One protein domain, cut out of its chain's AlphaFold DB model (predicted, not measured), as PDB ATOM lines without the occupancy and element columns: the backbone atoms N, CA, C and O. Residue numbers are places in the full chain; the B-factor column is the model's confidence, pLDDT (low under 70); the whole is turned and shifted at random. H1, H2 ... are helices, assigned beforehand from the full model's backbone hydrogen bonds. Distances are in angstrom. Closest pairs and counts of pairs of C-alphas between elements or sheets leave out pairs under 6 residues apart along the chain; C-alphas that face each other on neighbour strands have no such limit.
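Overview. This is residues 4 to 53 and 67 to 180 of the 182 residues of an uncharacterized protein of Rhodospirillaceae bacterium (UniProt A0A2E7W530). One very long helix, H1, makes the long axis, with H5 beside it running the same way, and a small up-and-down bundle of three helices, H2, H3 and H4, stands across this pair near the end where H1 begins, giving an L-like outline. Farther along H1, the short hairpin of H6 and H7 is set crosswise, with H6 packing on H1. The printed part has 164 residues with seven named helices, H1 to H7 in chain order, and no named strand; the class is all helix. The whole is loose, with a radius of gyration of the C-alphas of 21.6 A, and the C-alphas span 61 by 44 by 27 A.

Along the chain. H1, residues 4 to 47, begins at C-alpha 4 (275.180, 328.023, 226.164) and is 62.3 A long from first to last C-alpha. After the cut come H2, residues 71 to 84, 20.2 A long, and H3, residues 94 to 113, 28.9 A long. H4 holds residues 116 to 125. H5, residues 135 to 156, is 31.7 A long and begins at C-alpha 135 (277.723, 322.680, 235.315). H6 holds residues 159 to 165, and H7, residues 168 to 178, ends at C-alpha 178 (236.339, 317.745, 258.940).

Arrangement. H4 is the hub, touching four helices. H2 and H3 form a helical hairpin at a shallow tilt of 11 degrees, opposite ways; their closest C-alphas, of Thr 84 and Lys 100, are 4.9 A apart. H3, with residues 103 to 111 alone, touches H4 in a second helical hairpin; the closest C-alphas, of Ala 110 and Thr 118, are 6.0 A apart. H2 touches H4 at a shallow tilt of 32 degrees, the same way, with the C-alphas of Ile 80 and Ala 123 closest at 6.0 A. H5, with residues 137 to 145 alone, touches H4 about perpendicular at 90 degrees; the closest C-alphas, of Ile 116 and Leu 141, are 6.0 A apart. H1, with residues 13 to 17 alone, only just touches H4, with 3 pairs of C-alphas within 8 A, the closest being Ser 16 and Asp 117 at 6.6 A. H1 and H5 touch at a shallow tilt of 21 degrees, with the C-alphas of Ser 16 and Ile 145 closest at 5.9 A. H6 touches H1 at residues 29 to 37 alone, about perpendicular at 84 degrees, with the C-alphas of Lys 34 and Ala 160 closest at 5.3 A. H6 and H7, a helical hairpin, touch at a shallow tilt of 8 degrees, with the C-alphas of Trp 163 and Arg 171 closest at 5.3 A. Among the pairs that are apart are H1 and H3. Every O i to N i+4 pair is within hydrogen-bond range in H1, H3, H4, H5, H6 and H7, and 9 of 10 are in H2.

Size, cuts and confidence. The two C-alphas farthest apart, of Phe 4 and Lys 49, are 64.3 A apart. Residues 54 to 66 are not printed, and C-alphas 53 and 67 are 39.5 A apart across this cut. Of the links that are printed whole, none is long. Mean pLDDT of the printed part is 84.6; residues 67 to 72, 88, and 90 to 91 are under 70.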
ATOM      1  N   PHE A   4     276.316 328.730 225.558       85.12
ATOM      2  CA  PHE A   4     275.180 328.023 226.164       85.12
ATOM      3  C   PHE A   4     275.204 328.040 227.701       85.12
ATOM      4  O   PHE A   4     274.150 328.137 228.326       85.12
ATOM      5  N   LYS A   5     276.389 327.952 228.320       83.12
ATOM      6  CA  LYS A   5     276.532 327.827 229.779       83.12
ATOM      7  C   LYS A   5     276.149 329.129 230.475       83.12
ATOM      8  O   LYS A   5     275.457 329.119 231.489       83.12
ATOM      9  N   GLU A   6     276.537 330.256 229.887       84.69
ATOM     10  CA  GLU A   6     276.152 331.585 230.361       84.69
ATOM     11  C   GLU A   6     274.647 331.824 230.216       84.69
ATOM     12  O   GLU A   6     274.009 332.328 231.142       84.69
ATOM     13  N   LYS A   7     274.052 331.413 229.088       88.81
ATOM     14  CA  LYS A   7     272.595 331.459 228.893       88.81
ATOM     15  C   LYS A   7     271.861 330.588 229.912       88.81
ATOM     16  O   LYS A   7     270.846 331.025 230.455       88.81
ATOM     17  N   TYR A   8     272.385 329.398 230.206       89.44
ATOM     18  CA  TYR A   8     271.797 328.486 231.183       89.44
ATOM     19  C   TYR A   8     271.850 329.050 232.608       89.44
ATOM     20  O   TYR A   8     270.823 329.121 233.279       89.44
ATOM     21  N   PHE A   9     273.005 329.577 233.022       88.25
ATOM     22  CA  PHE A   9     273.154 330.285 234.294       88.25
ATOM     23  C   PHE A   9     272.183 331.464 234.423       88.25
ATOM     24  O   PHE A   9     271.490 331.585 235.430       88.25
ATOM     25  N   ARG A  10     272.077 332.313 233.388       88.81
ATOM     26  CA  ARG A  10     271.126 333.439 233.382       88.81
ATOM     27  C   ARG A  10     269.684 332.953 233.528       88.81
ATOM     28  O   ARG A  10     268.945 333.514 234.333       88.81
ATOM     29  N   LYS A  11     269.292 331.904 232.797       92.31
ATOM     30  CA  LYS A  11     267.960 331.291 232.908       92.31
ATOM     31  C   LYS A  11     267.680 330.842 234.344       92.31
ATOM     32  O   LYS A  11     266.648 331.225 234.888       92.31
ATOM     33  N   LEU A  12     268.585 330.075 234.955       91.19
ATOM     34  CA  LEU A  12     268.400 329.588 236.326       91.19
ATOM     35  C   LEU A  12     268.362 330.732 237.338       91.19
ATOM     36  O   LEU A  12     267.486 330.726 238.191       91.19
ATOM     37  N   LYS A  13     269.209 331.759 237.190       88.06
ATOM     38  CA  LYS A  13     269.180 332.966 238.032       88.06
ATOM     39  C   LYS A  13     267.808 333.650 238.010       88.06
ATOM     40  O   LYS A  13     267.276 334.002 239.060       88.06
ATOM     41  N   TYR A  14     267.223 333.850 236.828       90.75
ATOM     42  CA  TYR A  14     265.899 334.473 236.725       90.75
ATOM     43  C   TYR A  14     264.782 333.558 237.228       90.75
ATOM     44  O   TYR A  14     263.877 334.042 237.904       90.75
ATOM     45  N   LYS A  15     264.858 332.250 236.945       93.38
ATOM     46  CA  LYS A  15     263.890 331.269 237.450       93.38
ATOM     47  C   LYS A  15     263.900 331.234 238.981       93.38
ATOM     48  O   LYS A  15     262.852 331.381 239.590       93.38
ATOM     49  N   SER A  16     265.082 331.131 239.582       89.88
ATOM     50  CA  SER A  16     265.299 331.222 241.030       89.88
ATOM     51  C   SER A  16     264.661 332.484 241.612       89.88
ATOM     52  O   SER A  16     263.888 332.399 242.564       89.88
ATOM     53  N   LYS A  17     264.906 333.655 241.009       89.12
ATOM     54  CA  LYS A  17     264.306 334.914 241.471       89.12
ATOM     55  C   LYS A  17     262.776 334.876 241.440       89.12
ATOM     56  O   LYS A  17     262.149 335.300 242.402       89.12
ATOM     57  N   TYR A  18     262.191 334.388 240.349       94.38
ATOM     58  CA  TYR A  18     260.739 334.279 240.208       94.38
ATOM     59  C   TYR A  18     260.135 333.327 241.250       94.38
ATOM     60  O   TYR A  18     259.248 333.730 241.990       94.38
ATOM     61  N   VAL A  19     260.675 332.110 241.369       94.31
ATOM     62  CA  VAL A  19     260.180 331.094 242.314       94.31
ATOM     63  C   VAL A  19     260.310 331.567 243.763       94.31
ATOM     64  O   VAL A  19     259.463 331.259 244.591       94.31
ATOM     65  N   ASN A  20     261.342 332.348 244.087       88.75
ATOM     66  CA  ASN A  20     261.463 332.968 245.405       88.75
ATOM     67  C   ASN A  20     260.345 333.973 245.694       88.75
ATOM     68  O   ASN A  20     259.781 333.932 246.780       88.75
ATOM     69  N   LEU A  21     260.024 334.848 244.738       92.19
ATOM     70  CA  LEU A  21     258.926 335.808 244.894       92.19
ATOM     71  C   LEU A  21     257.580 335.090 245.037       92.19
ATOM     72  O   LEU A  21     256.792 335.440 245.908       92.19
ATOM     73  N   GLU A  22     257.352 334.053 244.229       95.69
ATOM     74  CA  GLU A  22     256.151 333.219 244.323       95.69
ATOM     75  C   GLU A  22     256.067 332.503 245.679       95.69
ATOM     76  O   GLU A  22     255.007 332.462 246.294       95.69
ATOM     77  N   TYR A  23     257.187 331.980 246.187       93.31
ATOM     78  CA  TYR A  23     257.242 331.368 247.513       93.31
ATOM     79  C   TYR A  23     256.941 332.374 248.629       93.31
ATOM     80  O   TYR A  23     256.219 332.035 249.562       93.31
ATOM     81  N   GLU A  24     257.496 333.586 248.559       91.31
ATOM     82  CA  GLU A  24     257.247 334.647 249.542       91.31
ATOM     83  C   GLU A  24     255.752 335.009 249.575       91.31
ATOM     84  O   GLU A  24     255.134 334.939 250.637       91.31
ATOM     85  N   GLU A  25     255.142 335.258 248.411       94.81
ATOM     86  CA  GLU A  25     253.700 335.512 248.280       94.81
ATOM     87  C   GLU A  25     252.856 334.339 248.811       94.81
ATOM     88  O   GLU A  25     251.977 334.519 249.660       94.81
ATOM     89  N   ALA A  26     253.140 333.116 248.354       94.00
ATOM     90  CA  ALA A  26     252.410 331.928 248.778       94.00
ATOM     91  C   ALA A  26     252.563 331.679 250.286       94.00
ATOM     92  O   ALA A  26     251.595 331.348 250.963       94.00
ATOM     93  N   SER A  27     253.746 331.887 250.860       91.56
ATOM     94  CA  SER A  27     253.953 331.719 252.298       91.56
ATOM     95  C   SER A  27     253.138 332.728 253.113       91.56
ATOM     96  O   SER A  27     252.574 332.356 254.143       91.56
ATOM     97  N   GLU A  28     253.056 333.989 252.679       92.56
ATOM     98  CA  GLU A  28     252.260 335.019 253.359       92.56
ATOM     99  C   GLU A  28     250.765 334.683 253.340       92.56
ATOM    100  O   GLU A  28     250.096 334.702 254.383       92.56
ATOM    101  N   ILE A  29     250.249 334.309 252.168       93.81
ATOM    102  CA  ILE A  29     248.850 333.911 252.000       93.81
ATOM    103  C   ILE A  29     248.553 332.665 252.836       93.81
ATOM    104  O   ILE A  29     247.539 332.619 253.532       93.81
ATOM    105  N   TYR A  30     249.443 331.673 252.824       92.94
ATOM    106  CA  TYR A  30     249.251 330.414 253.534       92.94
ATOM    107  C   TYR A  30     249.224 330.596 255.057       92.94
ATOM    108  O   TYR A  30     248.377 330.013 255.737       92.94
ATOM    109  N   GLU A  31     250.091 331.447 255.610       91.00
ATOM    110  CA  GLU A  31     250.072 331.778 257.038       91.00
ATOM    111  C   GLU A  31     248.800 332.535 257.443       91.00
ATOM    112  O   GLU A  31     248.237 332.282 258.515       91.00
ATOM    113  N   SER A  32     248.298 333.426 256.582       91.06
ATOM    114  CA  SER A  32     246.999 334.075 256.792       91.06
ATOM    115  C   SER A  32     245.852 333.056 256.749       91.06
ATOM    116  O   SER A  32     245.047 332.965 257.682       91.06
ATOM    117  N   ALA A  33     245.839 332.209 255.718       92.06
ATOM    118  CA  ALA A  33     244.855 331.155 255.508       92.06
ATOM    119  C   ALA A  33     244.773 330.196 256.702       92.06
ATOM    120  O   ALA A  33     243.678 329.908 257.182       92.06
ATOM    121  N   LYS A  34     245.915 329.754 257.244       92.56
ATOM    122  CA  LYS A  34     245.971 328.924 258.458       92.56
ATOM    123  C   LYS A  34     245.294 329.587 259.650       92.56
ATOM    124  O   LYS A  34     244.492 328.946 260.326       92.56
ATOM    125  N   LYS A  35     245.611 330.855 259.927       90.56
ATOM    126  CA  LYS A  35     245.048 331.590 261.072       90.56
ATOM    127  C   LYS A  35     243.532 331.735 260.951       90.56
ATOM    128  O   LYS A  35     242.809 331.473 261.919       90.56
ATOM    129  N   GLU A  36     243.050 332.106 259.768       91.12
ATOM    130  CA  GLU A  36     241.613 332.207 259.496       91.12
ATOM    131  C   GLU A  36     240.924 330.846 259.608       91.12
ATOM    132  O   GLU A  36     239.877 330.729 260.246       91.12
ATOM    133  N   PHE A  37     241.535 329.803 259.052       92.38
ATOM    134  CA  PHE A  37     241.003 328.448 259.087       92.38
ATOM    135  C   PHE A  37     240.909 327.901 260.517       92.38
ATOM    136  O   PHE A  37     239.857 327.400 260.909       92.38
ATOM    137  N   ILE A  38     241.956 328.054 261.334       89.56
ATOM    138  CA  ILE A  38     241.955 327.638 262.748       89.56
ATOM    139  C   ILE A  38     240.853 328.368 263.525       89.56
ATOM    140  O   ILE A  38     240.127 327.746 264.311       89.56
ATOM    141  N   THR A  39     240.699 329.672 263.288       90.31
ATOM    142  CA  THR A  39     239.617 330.470 263.881       90.31
ATOM    143  C   THR A  39     238.251 329.923 263.464       90.31
ATOM    144  O   THR A  39     237.413 329.639 264.320       90.31
ATOM    145  N   ALA A  40     238.047 329.673 262.169       90.19
ATOM    146  CA  ALA A  40     236.793 329.158 261.631       90.19
ATOM    147  C   ALA A  40     236.443 327.756 262.160       90.19
ATOM    148  O   ALA A  40     235.291 327.505 262.521       90.19
ATOM    149  N   VAL A  41     237.424 326.854 262.258       90.19
ATOM    150  CA  VAL A  41     237.259 325.517 262.849       90.19
ATOM    151  C   VAL A  41     236.865 325.628 264.322       90.19
ATOM    152  O   VAL A  41     235.925 324.966 264.761       90.19
ATOM    153  N   SER A  42     237.524 326.508 265.077       87.56
ATOM    154  CA  SER A  42     237.237 326.721 266.500       87.56
ATOM    155  C   SER A  42     235.832 327.287 266.726       87.56
ATOM    156  O   SER A  42     235.094 326.802 267.587       87.56
ATOM    157  N   GLU A  43     235.421 328.271 265.924       89.25
ATOM    158  CA  GLU A  43     234.061 328.811 265.963       89.25
ATOM    159  C   GLU A  43     233.008 327.769 265.587       89.25
ATOM    160  O   GLU A  43     231.942 327.712 266.206       89.25
ATOM    161  N   TYR A  44     233.284 326.955 264.567       87.75
ATOM    162  CA  TYR A  44     232.382 325.895 264.137       87.75
ATOM    163  C   TYR A  44     232.219 324.838 265.234       87.75
ATOM    164  O   TYR A  44     231.086 324.455 265.536       87.75
ATOM    165  N   ALA A  45     233.315 324.409 265.868       87.88
ATOM    166  CA  ALA A  45     233.292 323.494 267.008       87.88
ATOM    167  C   ALA A  45     232.424 324.053 268.144       87.88
ATOM    168  O   ALA A  45     231.509 323.378 268.617       87.88
ATOM    169  N   TYR A  46     232.642 325.321 268.514       87.00
ATOM    170  CA  TYR A  46     231.884 325.999 269.566       87.00
ATOM    171  C   TYR A  46     230.384 326.087 269.246       87.00
ATOM    172  O   TYR A  46     229.551 325.676 270.055       87.00
ATOM    173  N   LYS A  47     230.024 326.565 268.044       88.50
ATOM    174  CA  LYS A  47     228.622 326.709 267.606       88.50
ATOM    175  C   LYS A  47     227.890 325.368 267.563       88.50
ATOM    176  O   LYS A  47     226.715 325.303 267.917       88.50
ATOM    177  N   ASN A  48     228.580 324.301 267.164       85.81
ATOM    178  CA  ASN A  48     228.005 322.961 267.047       85.81
ATOM    179  C   ASN A  48     228.213 322.088 268.296       85.81
ATOM    180  O   ASN A  48     227.828 320.922 268.277       85.81
ATOM    181  N   LYS A  49     228.800 322.634 269.375       84.62
ATOM    182  CA  LYS A  49     229.134 321.909 270.615       84.62
ATOM    183  C   LYS A  49     229.943 320.622 270.366       84.62
ATOM    184  O   LYS A  49     229.730 319.616 271.039       84.62
ATOM    185  N   LYS A  50     230.846 320.654 269.381       78.69
ATOM    186  CA  LYS A  50     231.779 319.564 269.051       78.69
ATOM    187  C   LYS A  50     233.154 319.841 269.655       78.69
ATOM    188  O   LYS A  50     233.490 320.997 269.910       78.69
ATOM    189  N   ASP A  51     233.945 318.794 269.869       78.69
ATOM    190  CA  ASP A  51     235.343 318.965 270.274       78.69
ATOM    191  C   ASP A  51     236.179 319.512 269.107       78.69
ATOM    192  O   ASP A  51     235.862 319.265 267.942       78.69
ATOM    193  N   ASN A  52     237.211 320.301 269.407       76.50
ATOM    194  CA  ASN A  52     238.039 320.928 268.381       76.50
ATOM    195  C   ASN A  52     239.136 319.949 267.926       76.50
ATOM    196  O   ASN A  52     240.064 319.695 268.698       76.50
ATOM    197  N   PRO A  53     239.099 319.468 266.670       72.56
ATOM    198  CA  PRO A  53     240.057 318.481 266.179       72.56
ATOM    199  C   PRO A  53     241.493 319.014 266.065       72.56
ATOM    200  O   PRO A  53     242.421 318.230 265.909       72.56
ATOM    201  N   SER A  67     276.536 318.819 254.440       35.91
ATOM    202  CA  SER A  67     277.668 319.670 254.078       35.91
ATOM    203  C   SER A  67     278.506 318.989 253.000       35.91
ATOM    204  O   SER A  67     279.133 317.966 253.268       35.91
ATOM    205  N   LEU A  68     278.563 319.581 251.807       39.62
ATOM    206  CA  LEU A  68     279.604 319.322 250.812       39.62
ATOM    207  C   LEU A  68     280.062 320.671 250.241       39.62
ATOM    208  O   LEU A  68     279.309 321.400 249.611       39.62
ATOM    209  N   ASN A  69     281.304 321.040 250.553       47.91
ATOM    210  CA  ASN A  69     281.870 322.360 250.284       47.91
ATOM    211  C   ASN A  69     282.459 322.446 248.861       47.91
ATOM    212  O   ASN A  69     283.635 322.125 248.669       47.91
ATOM    213  N   GLY A  70     281.689 322.957 247.896       56.81
ATOM    214  CA  GLY A  70     282.189 323.352 246.571       56.81
ATOM    215  C   GLY A  70     283.078 324.610 246.611       56.81
ATOM    216  O   GLY A  70     282.875 325.518 247.421       56.81
ATOM    217  N   GLY A  71     284.098 324.680 245.748       63.12
ATOM    218  CA  GLY A  71     285.043 325.811 245.684       63.12
ATOM    219  C   GLY A  71     284.422 327.137 245.218       63.12
ATOM    220  O   GLY A  71     284.869 328.203 245.634       63.12
ATOM    221  N   GLU A  72     283.362 327.075 244.413       68.12
ATOM    222  CA  GLU A  72     282.678 328.241 243.834       68.12
ATOM    223  C   GLU A  72     281.746 328.921 244.851       68.12
ATOM    224  O   GLU A  72     281.766 330.142 245.000       68.12
ATOM    225  N   VAL A  73     281.046 328.126 245.666       72.00
ATOM    226  CA  VAL A  73     280.217 328.584 246.798       72.00
ATOM    227  C   VAL A  73     281.047 329.369 247.816       72.00
ATOM    228  O   VAL A  73     280.620 330.403 248.332       72.00
ATOM    229  N   LYS A  74     282.297 328.947 248.049       75.19
ATOM    230  CA  LYS A  74     283.247 329.688 248.894       75.19
ATOM    231  C   LYS A  74     283.642 331.043 248.309       75.19
ATOM    232  O   LYS A  74     283.959 331.936 249.093       75.19
ATOM    233  N   LYS A  75     283.673 331.195 246.979       79.25
ATOM    234  CA  LYS A  75     284.012 332.464 246.317       79.25
ATOM    235  C   LYS A  75     282.872 333.468 246.492       79.25
ATOM    236  O   LYS A  75     283.106 334.520 247.072       79.25
ATOM    237  N   VAL A  76     281.640 333.079 246.152       78.06
ATOM    238  CA  VAL A  76     280.447 333.932 246.329       78.06
ATOM    239  C   VAL A  76     280.266 334.335 247.797       78.06
ATOM    240  O   VAL A  76     280.090 335.512 248.103       78.06
ATOM    241  N   TYR A  77     280.411 333.386 248.729       82.12
ATOM    242  CA  TYR A  77     280.384 333.688 250.162       82.12
ATOM    243  C   TYR A  77     281.464 334.696 250.576       82.12
ATOM    244  O   TYR A  77     281.198 335.589 251.377       82.12
ATOM    245  N   ARG A  78     282.690 334.560 250.054       81.31
ATOM    246  CA  ARG A  78     283.792 335.477 250.371       81.31
ATOM    247  C   ARG A  78     283.472 336.892 249.903       81.31
ATOM    248  O   ARG A  78     283.708 337.824 250.664       81.31
ATOM    249  N   ASP A  79     282.910 337.044 248.710       81.31
ATOM    250  CA  ASP A  79     282.561 338.355 248.157       81.31
ATOM    251  C   ASP A  79     281.438 339.025 248.963       81.31
ATOM    252  O   ASP A  79     281.520 340.219 249.259       81.31
ATOM    253  N   ILE A  80     280.448 338.247 249.418       81.69
ATOM    254  CA  ILE A  80     279.406 338.712 250.348       81.69
ATOM    255  C   ILE A  80     280.035 339.149 251.677       81.69
ATOM    256  O   ILE A  80     279.862 340.293 252.095       81.69
ATOM    257  N   ALA A  81     280.828 338.277 252.308       80.75
ATOM    258  CA  ALA A  81     281.489 338.556 253.580       80.75
ATOM    259  C   ALA A  81     282.385 339.801 253.503       80.75
ATOM    260  O   ALA A  81     282.431 340.593 254.438       80.75
ATOM    261  N   LEU A  82     283.063 340.039 252.378       82.31
ATOM    262  CA  LEU A  82     283.888 341.232 252.198       82.31
ATOM    263  C   LEU A  82     283.093 342.541 252.265       82.31
ATOM    264  O   LEU A  82     283.715 343.551 252.603       82.31
ATOM    265  N   LYS A  83     281.790 342.539 251.961       77.69
ATOM    266  CA  LYS A  83     280.915 343.719 252.049       77.69
ATOM    267  C   LYS A  83     280.103 343.786 253.348       77.69
ATOM    268  O   LYS A  83     279.694 344.877 253.730       77.69
ATOM    269  N   THR A  84     279.875 342.654 254.015       78.94
ATOM    270  CA  THR A  84     278.952 342.567 255.163       78.94
ATOM    271  C   THR A  84     279.601 342.211 256.498       78.94
ATOM    272  O   THR A  84     278.917 342.226 257.518       78.94
ATOM    273  N   HIS A  85     280.906 341.917 256.533       75.44
ATOM    274  CA  HIS A  85     281.594 341.560 257.777       75.44
ATOM    275  C   HIS A  85     281.527 342.698 258.813       75.44
ATOM    276  O   HIS A  85     281.870 343.829 258.459       75.44
ATOM    277  N   PRO A  86     281.189 342.411 260.089       70.56
ATOM    278  CA  PRO A  86     281.014 343.424 261.137       70.56
ATOM    279  C   PRO A  86     282.228 344.351 261.308       70.56
ATOM    280  O   PRO A  86     282.047 345.556 261.443       70.56
ATOM    281  N   ASP A  87     283.456 343.831 261.187       72.50
ATOM    282  CA  ASP A  87     284.701 344.629 261.244       72.50
ATOM    283  C   ASP A  87     284.822 345.727 260.172       72.50
ATOM    284  O   ASP A  87     285.703 346.577 260.257       72.50
ATOM    285  N   LYS A  88     283.987 345.702 259.129       68.88
ATOM    286  CA  LYS A  88     283.985 346.709 258.058       68.88
ATOM    287  C   LYS A  88     282.833 347.704 258.174       68.88
ATOM    288  O   LYS A  88     282.721 348.591 257.334       68.88
ATOM    289  N   LEU A  89     281.993 347.565 259.199       70.31
ATOM    290  CA  LEU A  89     280.784 348.369 259.399       70.31
ATOM    291  C   LEU A  89     281.004 349.547 260.356       70.31
ATOM    292  O   LEU A  89     280.049 350.174 260.795       70.31
ATOM    293  N   CYS A  90     282.262 349.870 260.665       63.03
ATOM    294  CA  CYS A  90     282.649 350.888 261.644       63.03
ATOM    295  C   CYS A  90     282.156 352.310 261.318       63.03
ATOM    296  O   CYS A  90     282.167 353.159 262.201       63.03
ATOM    297  N   ASN A  91     281.756 352.565 260.066       69.19
ATOM    298  CA  ASN A  91     281.287 353.863 259.568       69.19
ATOM    299  C   ASN A  91     279.816 353.832 259.102       69.19
ATOM    300  O   ASN A  91     279.399 354.731 258.379       69.19
ATOM    301  N   CYS A  92     279.070 352.776 259.430       71.81
ATOM    302  CA  CYS A  92     277.665 352.619 259.054       71.81
ATOM    303  C   CYS A  92     276.745 353.012 260.215       71.81
ATOM    304  O   CYS A  92     277.124 352.872 261.378       71.81
ATOM    305  N   ASP A  93     275.535 353.459 259.888       80.31
ATOM    306  CA  ASP A  93     274.490 353.719 260.880       80.31
ATOM    307  C   ASP A  93     274.005 352.404 261.526       80.31
ATOM    308  O   ASP A  93     274.183 351.323 260.960       80.31
ATOM    309  N   GLU A  94     273.399 352.476 262.717       77.75
ATOM    310  CA  GLU A  94     272.963 351.285 263.474       77.75
ATOM    311  C   GLU A  94     272.032 350.367 262.664       77.75
ATOM    312  O   GLU A  94     272.209 349.146 262.688       77.75
ATOM    313  N   ASP A  95     271.117 350.948 261.884       77.50
ATOM    314  CA  ASP A  95     270.197 350.202 261.019       77.50
ATOM    315  C   ASP A  95     270.948 349.457 259.899       77.50
ATOM    316  O   ASP A  95     270.737 348.262 259.677       77.50
ATOM    317  N   GLU A  96     271.914 350.114 259.245       76.69
ATOM    318  CA  GLU A  96     272.750 349.481 258.217       76.69
ATOM    319  C   GLU A  96     273.647 348.374 258.791       76.69
ATOM    320  O   GLU A  96     273.962 347.390 258.109       76.69
ATOM    321  N   ILE A  97     274.106 348.542 260.035       80.31
ATOM    322  CA  ILE A  97     274.904 347.537 260.736       80.31
ATOM    323  C   ILE A  97     274.071 346.272 260.951       80.31
ATOM    324  O   ILE A  97     274.580 345.168 260.729       80.31
ATOM    325  N   GLU A  98     272.818 346.415 261.377       81.44
ATOM    326  CA  GLU A  98     271.940 345.278 261.643       81.44
ATOM    327  C   GLU A  98     271.565 344.541 260.351       81.44
ATOM    328  O   GLU A  98     271.740 343.323 260.267       81.44
ATOM    329  N   GLU A  99     271.196 345.266 259.292       80.31
ATOM    330  CA  GLU A  99     270.912 344.668 257.981       80.31
ATOM    331  C   GLU A  99     272.108 343.870 257.436       80.31
ATOM    332  O   GLU A  99     271.976 342.724 256.990       80.31
ATOM    333  N   LYS A 100     273.320 344.434 257.509       80.56
ATOM    334  CA  LYS A 100     274.529 343.753 257.018       80.56
ATOM    335  C   LYS A 100     274.905 342.553 257.882       80.56
ATOM    336  O   LYS A 100     275.333 341.534 257.333       80.56
ATOM    337  N   LYS A 101     274.693 342.607 259.201       83.19
ATOM    338  CA  LYS A 101     274.845 341.438 260.085       83.19
ATOM    339  C   LYS A 101     273.855 340.335 259.732       83.19
ATOM    340  O   LYS A 101     274.247 339.167 259.684       83.19
ATOM    341  N   GLU A 102     272.599 340.673 259.454       85.06
ATOM    342  CA  GLU A 102     271.616 339.688 259.009       85.06
ATOM    343  C   GLU A 102     272.039 339.014 257.704       85.06
ATOM    344  O   GLU A 102     272.022 337.783 257.615       85.06
ATOM    345  N   ILE A 103     272.455 339.802 256.707       83.38
ATOM    346  CA  ILE A 103     272.942 339.289 255.420       83.38
ATOM    347  C   ILE A 103     274.149 338.371 255.637       83.38
ATOM    348  O   ILE A 103     274.203 337.277 255.076       83.38
ATOM    349  N   TYR A 104     275.097 338.767 256.490       84.44
ATOM    350  CA  TYR A 104     276.264 337.950 256.819       84.44
ATOM    351  C   TYR A 104     275.875 336.610 257.464       84.44
ATOM    352  O   TYR A 104     276.339 335.548 257.041       84.44
ATOM    353  N   ASN A 105     274.958 336.629 258.432       84.38
ATOM    354  CA  ASN A 105     274.464 335.422 259.095       84.38
ATOM    355  C   ASN A 105     273.703 334.495 258.133       84.38
ATOM    356  O   ASN A 105     273.880 333.273 258.180       84.38
ATOM    357  N   LYS A 106     272.880 335.060 257.239       85.25
ATOM    358  CA  LYS A 106     272.192 334.315 256.169       85.25
ATOM    359  C   LYS A 106     273.211 333.683 255.212       85.25
ATOM    360  O   LYS A 106     273.089 332.502 254.898       85.25
ATOM    361  N   ALA A 107     274.273 334.405 254.851       83.81
ATOM    362  CA  ALA A 107     275.342 333.894 253.994       83.81
ATOM    363  C   ALA A 107     276.122 332.734 254.635       83.81
ATOM    364  O   ALA A 107     276.461 331.773 253.944       83.81
ATOM    365  N   ILE A 108     276.384 332.781 255.949       84.12
ATOM    366  CA  ILE A 108     277.028 331.670 256.676       84.12
ATOM    367  C   ILE A 108     276.171 330.406 256.596       84.12
ATOM    368  O   ILE A 108     276.689 329.334 256.279       84.12
ATOM    369  N   LYS A 109     274.868 330.523 256.882       84.62
ATOM    370  CA  LYS A 109     273.941 329.383 256.827       84.62
ATOM    371  C   LYS A 109     273.875 328.801 255.421       84.62
ATOM    372  O   LYS A 109     274.123 327.610 255.256       84.62
ATOM    373  N   ALA A 110     273.666 329.657 254.426       83.19
ATOM    374  CA  ALA A 110     273.574 329.246 253.034       83.19
ATOM    375  C   ALA A 110     274.847 328.535 252.557       83.19
ATOM    376  O   ALA A 110     274.785 327.475 251.940       83.19
ATOM    377  N   ARG A 111     276.028 329.040 252.936       81.12
ATOM    378  CA  ARG A 111     277.299 328.359 252.661       81.12
ATOM    379  C   ARG A 111     277.369 326.969 253.300       81.12
ATOM    380  O   ARG A 111     277.867 326.042 252.667       81.12
ATOM    381  N   ASN A 112     276.943 326.828 254.553       79.19
ATOM    382  CA  ASN A 112     277.018 325.552 255.270       79.19
ATOM    383  C   ASN A 112     276.055 324.503 254.694       79.19
ATOM    384  O   ASN A 112     276.381 323.315 254.701       79.19
ATOM    385  N   GLU A 113     274.907 324.954 254.192       79.25
ATOM    386  CA  GLU A 113     273.843 324.132 253.601       79.25
ATOM    387  C   GLU A 113     274.001 323.947 252.079       79.25
ATOM    388  O   GLU A 113     273.200 323.254 251.461       79.25
ATOM    389  N   ASN A 114     275.054 324.521 251.482       77.00
ATOM    390  CA  ASN A 114     275.277 324.555 250.032       77.00
ATOM    391  C   ASN A 114     274.081 325.149 249.256       77.00
ATOM    392  O   ASN A 114     273.786 324.748 248.130       77.00
ATOM    393  N   ASP A 115     273.393 326.111 249.872       81.56
ATOM    394  CA  ASP A 115     272.261 326.837 249.309       81.56
ATOM    395  C   ASP A 115     272.779 327.940 248.375       81.56
ATOM    396  O   ASP A 115     273.150 329.050 248.777       81.56
ATOM    397  N   ILE A 116     272.868 327.573 247.101       83.00
ATOM    398  CA  ILE A 116     273.357 328.425 246.024       83.00
ATOM    399  C   ILE A 116     272.331 329.527 245.754       83.00
ATOM    400  O   ILE A 116     272.721 330.671 245.519       83.00
ATOM    401  N   ASP A 117     271.040 329.202 245.833       82.69
ATOM    402  CA  ASP A 117     269.928 330.131 245.628       82.69
ATOM    403  C   ASP A 117     269.996 331.315 246.603       82.69
ATOM    404  O   ASP A 117     270.007 332.480 246.189       82.69
ATOM    405  N   THR A 118     270.149 331.036 247.898       84.81
ATOM    406  CA  THR A 118     270.267 332.082 248.918       84.81
ATOM    407  C   THR A 118     271.532 332.913 248.717       84.81
ATOM    408  O   THR A 118     271.470 334.142 248.766       84.81
ATOM    409  N   LEU A 119     272.681 332.297 248.422       85.06
ATOM    410  CA  LEU A 119     273.908 333.058 248.148       85.06
ATOM    411  C   LEU A 119     273.773 333.955 246.911       85.06
ATOM    412  O   LEU A 119     274.248 335.091 246.935       85.06
ATOM    413  N   MET A 120     273.091 333.493 245.860       82.00
ATOM    414  CA  MET A 120     272.823 334.298 244.667       82.00
ATOM    415  C   MET A 120     271.996 335.543 244.964       82.00
ATOM    416  O   MET A 120     272.254 336.610 244.393       82.00
ATOM    417  N   ARG A 121     270.987 335.402 245.826       82.44
ATOM    418  CA  ARG A 121     270.134 336.514 246.248       82.44
ATOM    419  C   ARG A 121     270.936 337.549 247.012       82.44
ATOM    420  O   ARG A 121     271.007 338.684 246.564       82.44
ATOM    421  N   LEU A 122     271.642 337.124 248.062       85.50
ATOM    422  CA  LEU A 122     272.457 338.027 248.880       85.50
ATOM    423  C   LEU A 122     273.535 338.732 248.044       85.50
ATOM    424  O   LEU A 122     273.792 339.918 248.232       85.50
ATOM    425  N   ALA A 123     274.146 338.029 247.086       84.25
ATOM    426  CA  ALA A 123     275.074 338.642 246.141       84.25
ATOM    427  C   ALA A 123     274.382 339.694 245.257       84.25
ATOM    428  O   ALA A 123     274.934 340.772 245.048       84.25
ATOM    429  N   SER A 124     273.173 339.412 244.765       81.00
ATOM    430  CA  SER A 124     272.397 340.358 243.956       81.00
ATOM    431  C   SER A 124     271.970 341.592 244.760       81.00
ATOM    432  O   SER A 124     272.121 342.701 244.257       81.00
ATOM    433  N   ASP A 125     271.529 341.416 246.007       82.50
ATOM    434  CA  ASP A 125     271.134 342.507 246.913       82.50
ATOM    435  C   ASP A 125     272.319 343.440 247.210       82.50
ATOM    436  O   ASP A 125     272.185 344.659 247.269       82.50
ATOM    437  N   LEU A 126     273.525 342.871 247.301       81.94
ATOM    438  CA  LEU A 126     274.775 343.611 247.485       81.94
ATOM    439  C   LEU A 126     275.389 344.137 246.177       81.94
ATOM    440  O   LEU A 126     276.528 344.628 246.198       81.94
ATOM    441  N   ASN A 127     274.692 344.017 245.039       78.62
ATOM    442  CA  ASN A 127     275.200 344.344 243.701       78.62
ATOM    443  C   ASN A 127     276.591 343.727 243.437       78.62
ATOM    444  O   ASN A 127     277.542 344.411 243.051       78.62
ATOM    445  N   ILE A 128     276.745 342.439 243.738       81.56
ATOM    446  CA  ILE A 128     277.940 341.641 243.452       81.56
ATOM    447  C   ILE A 128     277.689 340.872 242.154       81.56
ATOM    448  O   ILE A 128     276.753 340.076 242.049       81.56
ATOM    449  N   GLU A 129     278.538 341.099 241.153       72.94
ATOM    450  CA  GLU A 129     278.503 340.317 239.920       72.94
ATOM    451  C   GLU A 129     279.053 338.911 240.170       72.94
ATOM    452  O   GLU A 129     280.177 338.735 240.633       72.94
ATOM    453  N   MET A 130     278.245 337.899 239.853       71.50
ATOM    454  CA  MET A 130     278.657 336.503 239.939       71.50
ATOM    455  C   MET A 130     279.152 336.008 238.588       71.50
ATOM    456  O   MET A 130     278.468 336.144 237.570       71.50
ATOM    457  N   GLU A 131     280.318 335.372 238.605       74.38
ATOM    458  CA  GLU A 131     280.839 334.645 237.456       74.38
ATOM    459  C   GLU A 131     280.007 333.376 237.167       74.38
ATOM    460  O   GLU A 131     279.409 332.800 238.083       74.38
ATOM    461  N   PRO A 132     279.978 332.896 235.907       70.44
ATOM    462  CA  PRO A 132     279.289 331.657 235.552       70.44
ATOM    463  C   PRO A 132     279.875 330.437 236.289       70.44
ATOM    464  O   PRO A 132     281.020 330.053 236.048       70.44
ATOM    465  N   MET A 133     279.072 329.788 237.137       77.81
ATOM    466  CA  MET A 133     279.472 328.589 237.899       77.81
ATOM    467  C   MET A 133     279.621 327.334 237.032       77.81
ATOM    468  O   MET A 133     279.129 327.300 235.906       77.81
ATOM    469  N   SER A 134     280.299 326.293 237.528       82.69
ATOM    470  CA  SER A 134     280.380 324.938 236.948       82.69
ATOM    471  C   SER A 134     279.011 324.330 236.610       82.69
ATOM    472  O   SER A 134     278.001 324.716 237.186       82.69
ATOM    473  N   MET A 135     278.973 323.378 235.665       82.94
ATOM    474  CA  MET A 135     277.723 322.680 235.315       82.94
ATOM    475  C   MET A 135     277.126 321.953 236.527       82.94
ATOM    476  O   MET A 135     275.935 322.098 236.761       82.94
ATOM    477  N   ASP A 136     277.956 321.300 237.344       82.69
ATOM    478  CA  ASP A 136     277.526 320.625 238.576       82.69
ATOM    479  C   ASP A 136     276.796 321.589 239.532       82.69
ATOM    480  O   ASP A 136     275.721 321.285 240.042       82.69
ATOM    481  N   SER A 137     277.322 322.807 239.706       81.00
ATOM    482  CA  SER A 137     276.668 323.831 240.536       81.00
ATOM    483  C   SER A 137     275.369 324.364 239.920       81.00
ATOM    484  O   SER A 137     274.468 324.783 240.645       81.00
ATOM    485  N   LEU A 138     275.250 324.368 238.586       85.44
ATOM    486  CA  LEU A 138     274.001 324.727 237.906       85.44
ATOM    487  C   LEU A 138     272.934 323.642 238.090       85.44
ATOM    488  O   LEU A 138     271.772 323.979 238.294       85.44
ATOM    489  N   GLU A 139     273.316 322.365 238.067       88.06
ATOM    490  CA  GLU A 139     272.407 321.252 238.368       88.06
ATOM    491  C   GLU A 139     271.931 321.288 239.825       88.06
ATOM    492  O   GLU A 139     270.752 321.068 240.103       88.06
ATOM    493  N   ASP A 140     272.816 321.611 240.769       86.00
ATOM    494  CA  ASP A 140     272.437 321.762 242.176       86.00
ATOM    495  C   ASP A 140     271.490 322.949 242.396       86.00
ATOM    496  O   ASP A 140     270.522 322.832 243.152       86.00
ATOM    497  N   LEU A 141     271.711 324.068 241.697       86.19
ATOM    498  CA  LEU A 141     270.788 325.202 241.707       86.19
ATOM    499  C   LEU A 141     269.417 324.821 241.133       86.19
ATOM    500  O   LEU A 141     268.391 325.183 241.704       86.19
ATOM    501  N   GLU A 142     269.378 324.077 240.028       91.19
ATOM    502  CA  GLU A 142     268.122 323.603 239.443       91.19
ATOM    503  C   GLU A 142     267.340 322.718 240.426       91.19
ATOM    504  O   GLU A 142     266.159 322.971 240.659       91.19
ATOM    505  N   LYS A 143     268.006 321.773 241.105       91.44
ATOM    506  CA  LYS A 143     267.380 320.943 242.152       91.44
ATOM    507  C   LYS A 143     266.834 321.773 243.317       91.44
ATOM    508  O   LYS A 143     265.777 321.448 243.858       91.44
ATOM    509  N   GLN A 144     267.543 322.827 243.727       88.25
ATOM    510  CA  GLN A 144     267.077 323.738 244.782       88.25
ATOM    511  C   GLN A 144     265.817 324.497 244.350       88.25
ATOM    512  O   GLN A 144     264.871 324.601 245.133       88.25
ATOM    513  N   ILE A 145     265.771 324.959 243.096       93.00
ATOM    514  CA  ILE A 145     264.582 325.598 242.517       93.00
ATOM    515  C   ILE A 145     263.408 324.613 242.497       93.00
ATOM    516  O   ILE A 145     262.335 324.945 242.993       93.00
ATOM    517  N   GLU A 146     263.608 323.391 241.998       94.62
ATOM    518  CA  GLU A 146     262.554 322.366 241.951       94.62
ATOM    519  C   GLU A 146     262.024 321.997 243.341       94.62
ATOM    520  O   GLU A 146     260.830 321.748 243.519       94.62
ATOM    521  N   LYS A 147     262.903 321.941 244.349       92.62
ATOM    522  CA  LYS A 147     262.490 321.698 245.734       92.62
ATOM    523  C   LYS A 147     261.560 322.810 246.225       92.62
ATOM    524  O   LYS A 147     260.525 322.507 246.808       92.62
ATOM    525  N   LYS A 148     261.902 324.068 245.950       91.94
ATOM    526  CA  LYS A 148     261.091 325.230 246.334       91.94
ATOM    527  C   LYS A 148     259.746 325.256 245.603       91.94
ATOM    528  O   LYS A 148     258.723 325.473 246.237       91.94
ATOM    529  N   GLU A 149     259.722 324.930 244.309       95.44
ATOM    530  CA  GLU A 149     258.476 324.760 243.542       95.44
ATOM    531  C   GLU A 149     257.566 323.692 244.182       95.44
ATOM    532  O   GLU A 149     256.370 323.912 244.364       95.44
ATOM    533  N   LYS A 150     258.132 322.561 244.624       95.62
ATOM    534  CA  LYS A 150     257.374 321.520 245.345       95.62
ATOM    535  C   LYS A 150     256.853 321.986 246.704       95.62
ATOM    536  O   LYS A 150     255.766 321.572 247.103       95.62
ATOM    537  N   GLU A 151     257.604 322.816 247.423       92.44
ATOM    538  CA  GLU A 151     257.141 323.420 248.679       92.44
ATOM    539  C   GLU A 151     255.937 324.343 248.431       92.44
ATOM    540  O   GLU A 151     254.935 324.224 249.139       92.44
ATOM    541  N   ILE A 152     255.971 325.166 247.374       94.56
ATOM    542  CA  ILE A 152     254.827 325.990 246.935       94.56
ATOM    543  C   ILE A 152     253.619 325.109 246.608       94.56
ATOM    544  O   ILE A 152     252.523 325.323 247.130       94.56
ATOM    545  N   GLU A 153     253.809 324.060 245.806       95.44
ATOM    546  CA  GLU A 153     252.729 323.122 245.494       95.44
ATOM    547  C   GLU A 153     252.137 322.457 246.742       95.44
ATOM    548  O   GLU A 153     250.933 322.193 246.791       95.44
ATOM    549  N   SER A 154     252.969 322.152 247.741       94.12
ATOM    550  CA  SER A 154     252.510 321.584 249.007       94.12
ATOM    551  C   SER A 154     251.657 322.578 249.791       94.12
ATOM    552  O   SER A 154     250.654 322.163 250.369       94.12
ATOM    553  N   MET A 155     252.011 323.869 249.790       93.56
ATOM    554  CA  MET A 155     251.182 324.920 250.393       93.56
ATOM    555  C   MET A 155     249.823 325.009 249.691       93.56
ATOM    556  O   MET A 155     248.793 325.015 250.357       93.56
ATOM    557  N   HIS A 156     249.799 324.968 248.354       93.12
ATOM    558  CA  HIS A 156     248.558 325.032 247.574       93.12
ATOM    559  C   HIS A 156     247.615 323.838 247.795       93.12
ATOM    560  O   HIS A 156     246.397 323.970 247.663       93.12
ATOM    561  N   LYS A 157     248.167 322.662 248.116       94.38
ATOM    562  CA  LYS A 157     247.402 321.431 248.382       94.38
ATOM    563  C   LYS A 157     246.897 321.336 249.824       94.38
ATOM    564  O   LYS A 157     246.116 320.434 250.130       94.38
ATOM    565  N   ASP A 158     247.335 322.225 250.710       94.12
ATOM    566  CA  ASP A 158     246.914 322.224 252.104       94.12
ATOM    567  C   ASP A 158     245.435 322.611 252.257       94.12
ATOM    568  O   ASP A 158     244.905 323.470 251.549       94.12
ATOM    569  N   ILE A 159     244.752 321.990 253.222       93.00
ATOM    570  CA  ILE A 159     243.324 322.217 253.459       93.00
ATOM    571  C   ILE A 159     243.002 323.665 253.841       93.00
ATOM    572  O   ILE A 159     241.952 324.167 253.442       93.00
ATOM    573  N   ALA A 160     243.885 324.351 254.573       92.38
ATOM    574  CA  ALA A 160     243.702 325.749 254.940       92.38
ATOM    575  C   ALA A 160     243.803 326.658 253.709       92.38
ATOM    576  O   ALA A 160     242.996 327.576 253.567       92.38
ATOM    577  N   TRP A 161     244.735 326.366 252.794       95.44
ATOM    578  CA  TRP A 161     244.864 327.085 251.524       95.44
ATOM    579  C   TRP A 161     243.628 326.899 250.645       95.44
ATOM    580  O   TRP A 161     243.017 327.874 250.208       95.44
ATOM    581  N   ILE A 162     243.221 325.644 250.432       95.44
ATOM    582  CA  ILE A 162     242.027 325.312 249.648       95.44
ATOM    583  C   ILE A 162     240.807 326.014 250.254       95.44
ATOM    584  O   ILE A 162     240.069 326.696 249.551       95.44
ATOM    585  N   TRP A 163     240.628 325.931 251.574       95.50
ATOM    586  CA  TRP A 163     239.540 326.613 252.272       95.50
ATOM    587  C   TRP A 163     239.573 328.135 252.076       95.50
ATOM    588  O   TRP A 163     238.525 328.751 251.882       95.50
ATOM    589  N   TYR A 164     240.752 328.755 252.086       94.56
ATOM    590  CA  TYR A 164     240.889 330.198 251.908       94.56
ATOM    591  C   TYR A 164     240.422 330.670 250.524       94.56
ATOM    592  O   TYR A 164     239.717 331.675 250.427       94.56
ATOM    593  N   TYR A 165     240.716 329.927 249.460       94.31
ATOM    594  CA  TYR A 165     240.271 330.286 248.107       94.31
ATOM    595  C   TYR A 165     238.854 329.816 247.758       94.31
ATOM    596  O   TYR A 165     238.283 330.250 246.757       94.31
ATOM    597  N   GLU A 166     238.251 328.971 248.590       95.31
ATOM    598  CA  GLU A 166     236.882 328.513 248.393       95.31
ATOM    599  C   GLU A 166     235.831 329.591 248.687       95.31
ATOM    600  O   GLU A 166     235.996 330.496 249.515       95.31
ATOM    601  N   ASN A 167     234.677 329.449 248.034       92.88
ATOM    602  CA  ASN A 167     233.525 330.310 248.286       92.88
ATOM    603  C   ASN A 167     232.843 329.965 249.629       92.88
ATOM    604  O   ASN A 167     233.133 328.952 250.264       92.88
ATOM    605  N   LYS A 168     231.873 330.782 250.067       90.81
ATOM    606  CA  LYS A 168     231.175 330.587 251.358       90.81
ATOM    607  C   LYS A 168     230.582 329.180 251.530       90.81
ATOM    608  O   LYS A 168     230.621 328.639 252.634       90.81
ATOM    609  N   GLN A 169     230.033 328.598 250.464       92.62
ATOM    610  CA  GLN A 169     229.458 327.256 250.511       92.62
ATOM    611  C   GLN A 169     230.553 326.182 250.560       92.62
ATOM    612  O   GLN A 169     230.453 325.262 251.369       92.62
ATOM    613  N   GLY A 170     231.612 326.324 249.758       90.56
ATOM    614  CA  GLY A 170     232.778 325.435 249.760       90.56
ATOM    615  C   GLY A 170     233.472 325.398 251.121       90.56
ATOM    616  O   GLY A 170     233.659 324.327 251.695       90.56
ATOM    617  N   ARG A 171     233.716 326.573 251.716       92.88
ATOM    618  CA  ARG A 171     234.268 326.719 253.072       92.88
ATOM    619  C   ARG A 171     233.451 325.973 254.122       92.88
ATOM    620  O   ARG A 171     234.017 325.285 254.970       92.88
ATOM    621  N   LYS A 172     232.121 326.088 254.065       90.81
ATOM    622  CA  LYS A 172     231.223 325.375 254.982       90.81
ATOM    623  C   LYS A 172     231.280 323.863 254.763       90.81
ATOM    624  O   LYS A 172     231.392 323.129 255.736       90.81
ATOM    625  N   ASN A 173     231.260 323.408 253.511       91.69
ATOM    626  CA  ASN A 173     231.339 321.984 253.178       91.69
ATOM    627  C   ASN A 173     232.644 321.349 253.687       91.69
ATOM    628  O   ASN A 173     232.621 320.233 254.204       91.69
ATOM    629  N   ILE A 174     233.773 322.058 253.573       91.75
ATOM    630  CA  ILE A 174     235.069 321.604 254.097       91.75
ATOM    631  C   ILE A 174     235.005 321.436 255.618       91.75
ATOM    632  O   ILE A 174     235.377 320.379 256.127       91.75
ATOM    633  N   LEU A 175     234.481 322.432 256.341       90.31
ATOM    634  CA  LEU A 175     234.292 322.335 257.793       90.31
ATOM    635  C   LEU A 175     233.366 321.168 258.155       90.31
ATOM    636  O   LEU A 175     233.723 320.336 258.984       90.31
ATOM    637  N   ASP A 176     232.219 321.041 257.487       89.25
ATOM    638  CA  ASP A 176     231.286 319.937 257.718       89.25
ATOM    639  C   ASP A 176     231.966 318.568 257.522       89.25
ATOM    640  O   ASP A 176     231.707 317.649 258.295       89.25
ATOM    641  N   ASN A 177     232.849 318.421 256.528       88.31
ATOM    642  CA  ASN A 177     233.592 317.182 256.282       88.31
ATOM    643  C   ASN A 177     234.634 316.888 257.369       88.31
ATOM    644  O   ASN A 177     234.728 315.747 257.817       88.31
ATOM    645  N   ILE A 178     235.368 317.900 257.841       86.94
ATOM    646  CA  ILE A 178     236.339 317.745 258.940       86.94
ATOM    647  C   ILE A 178     235.646 317.209 260.197       86.94
ATOM    648  O   ILE A 178     236.120 316.258 260.804       86.94
ATOM    649  N   PHE A 179     234.486 317.768 260.548       82.75
ATOM    650  CA  PHE A 179     233.723 317.381 261.741       82.75
ATOM    651  C   PHE A 179     232.762 316.194 261.533       82.75
ATOM    652  O   PHE A 179     231.986 315.883 262.442       82.75
ATOM    653  N   LYS A 180     232.726 315.587 260.340       79.69
ATOM    654  CA  LYS A 180     232.055 314.298 260.073       79.69
ATOM    655  C   LYS A 180     233.017 313.118 260.200       79.69
ATOM    656  O   LYS A 180     232.569 312.019 260.501       79.69
TER     657      LYS A 180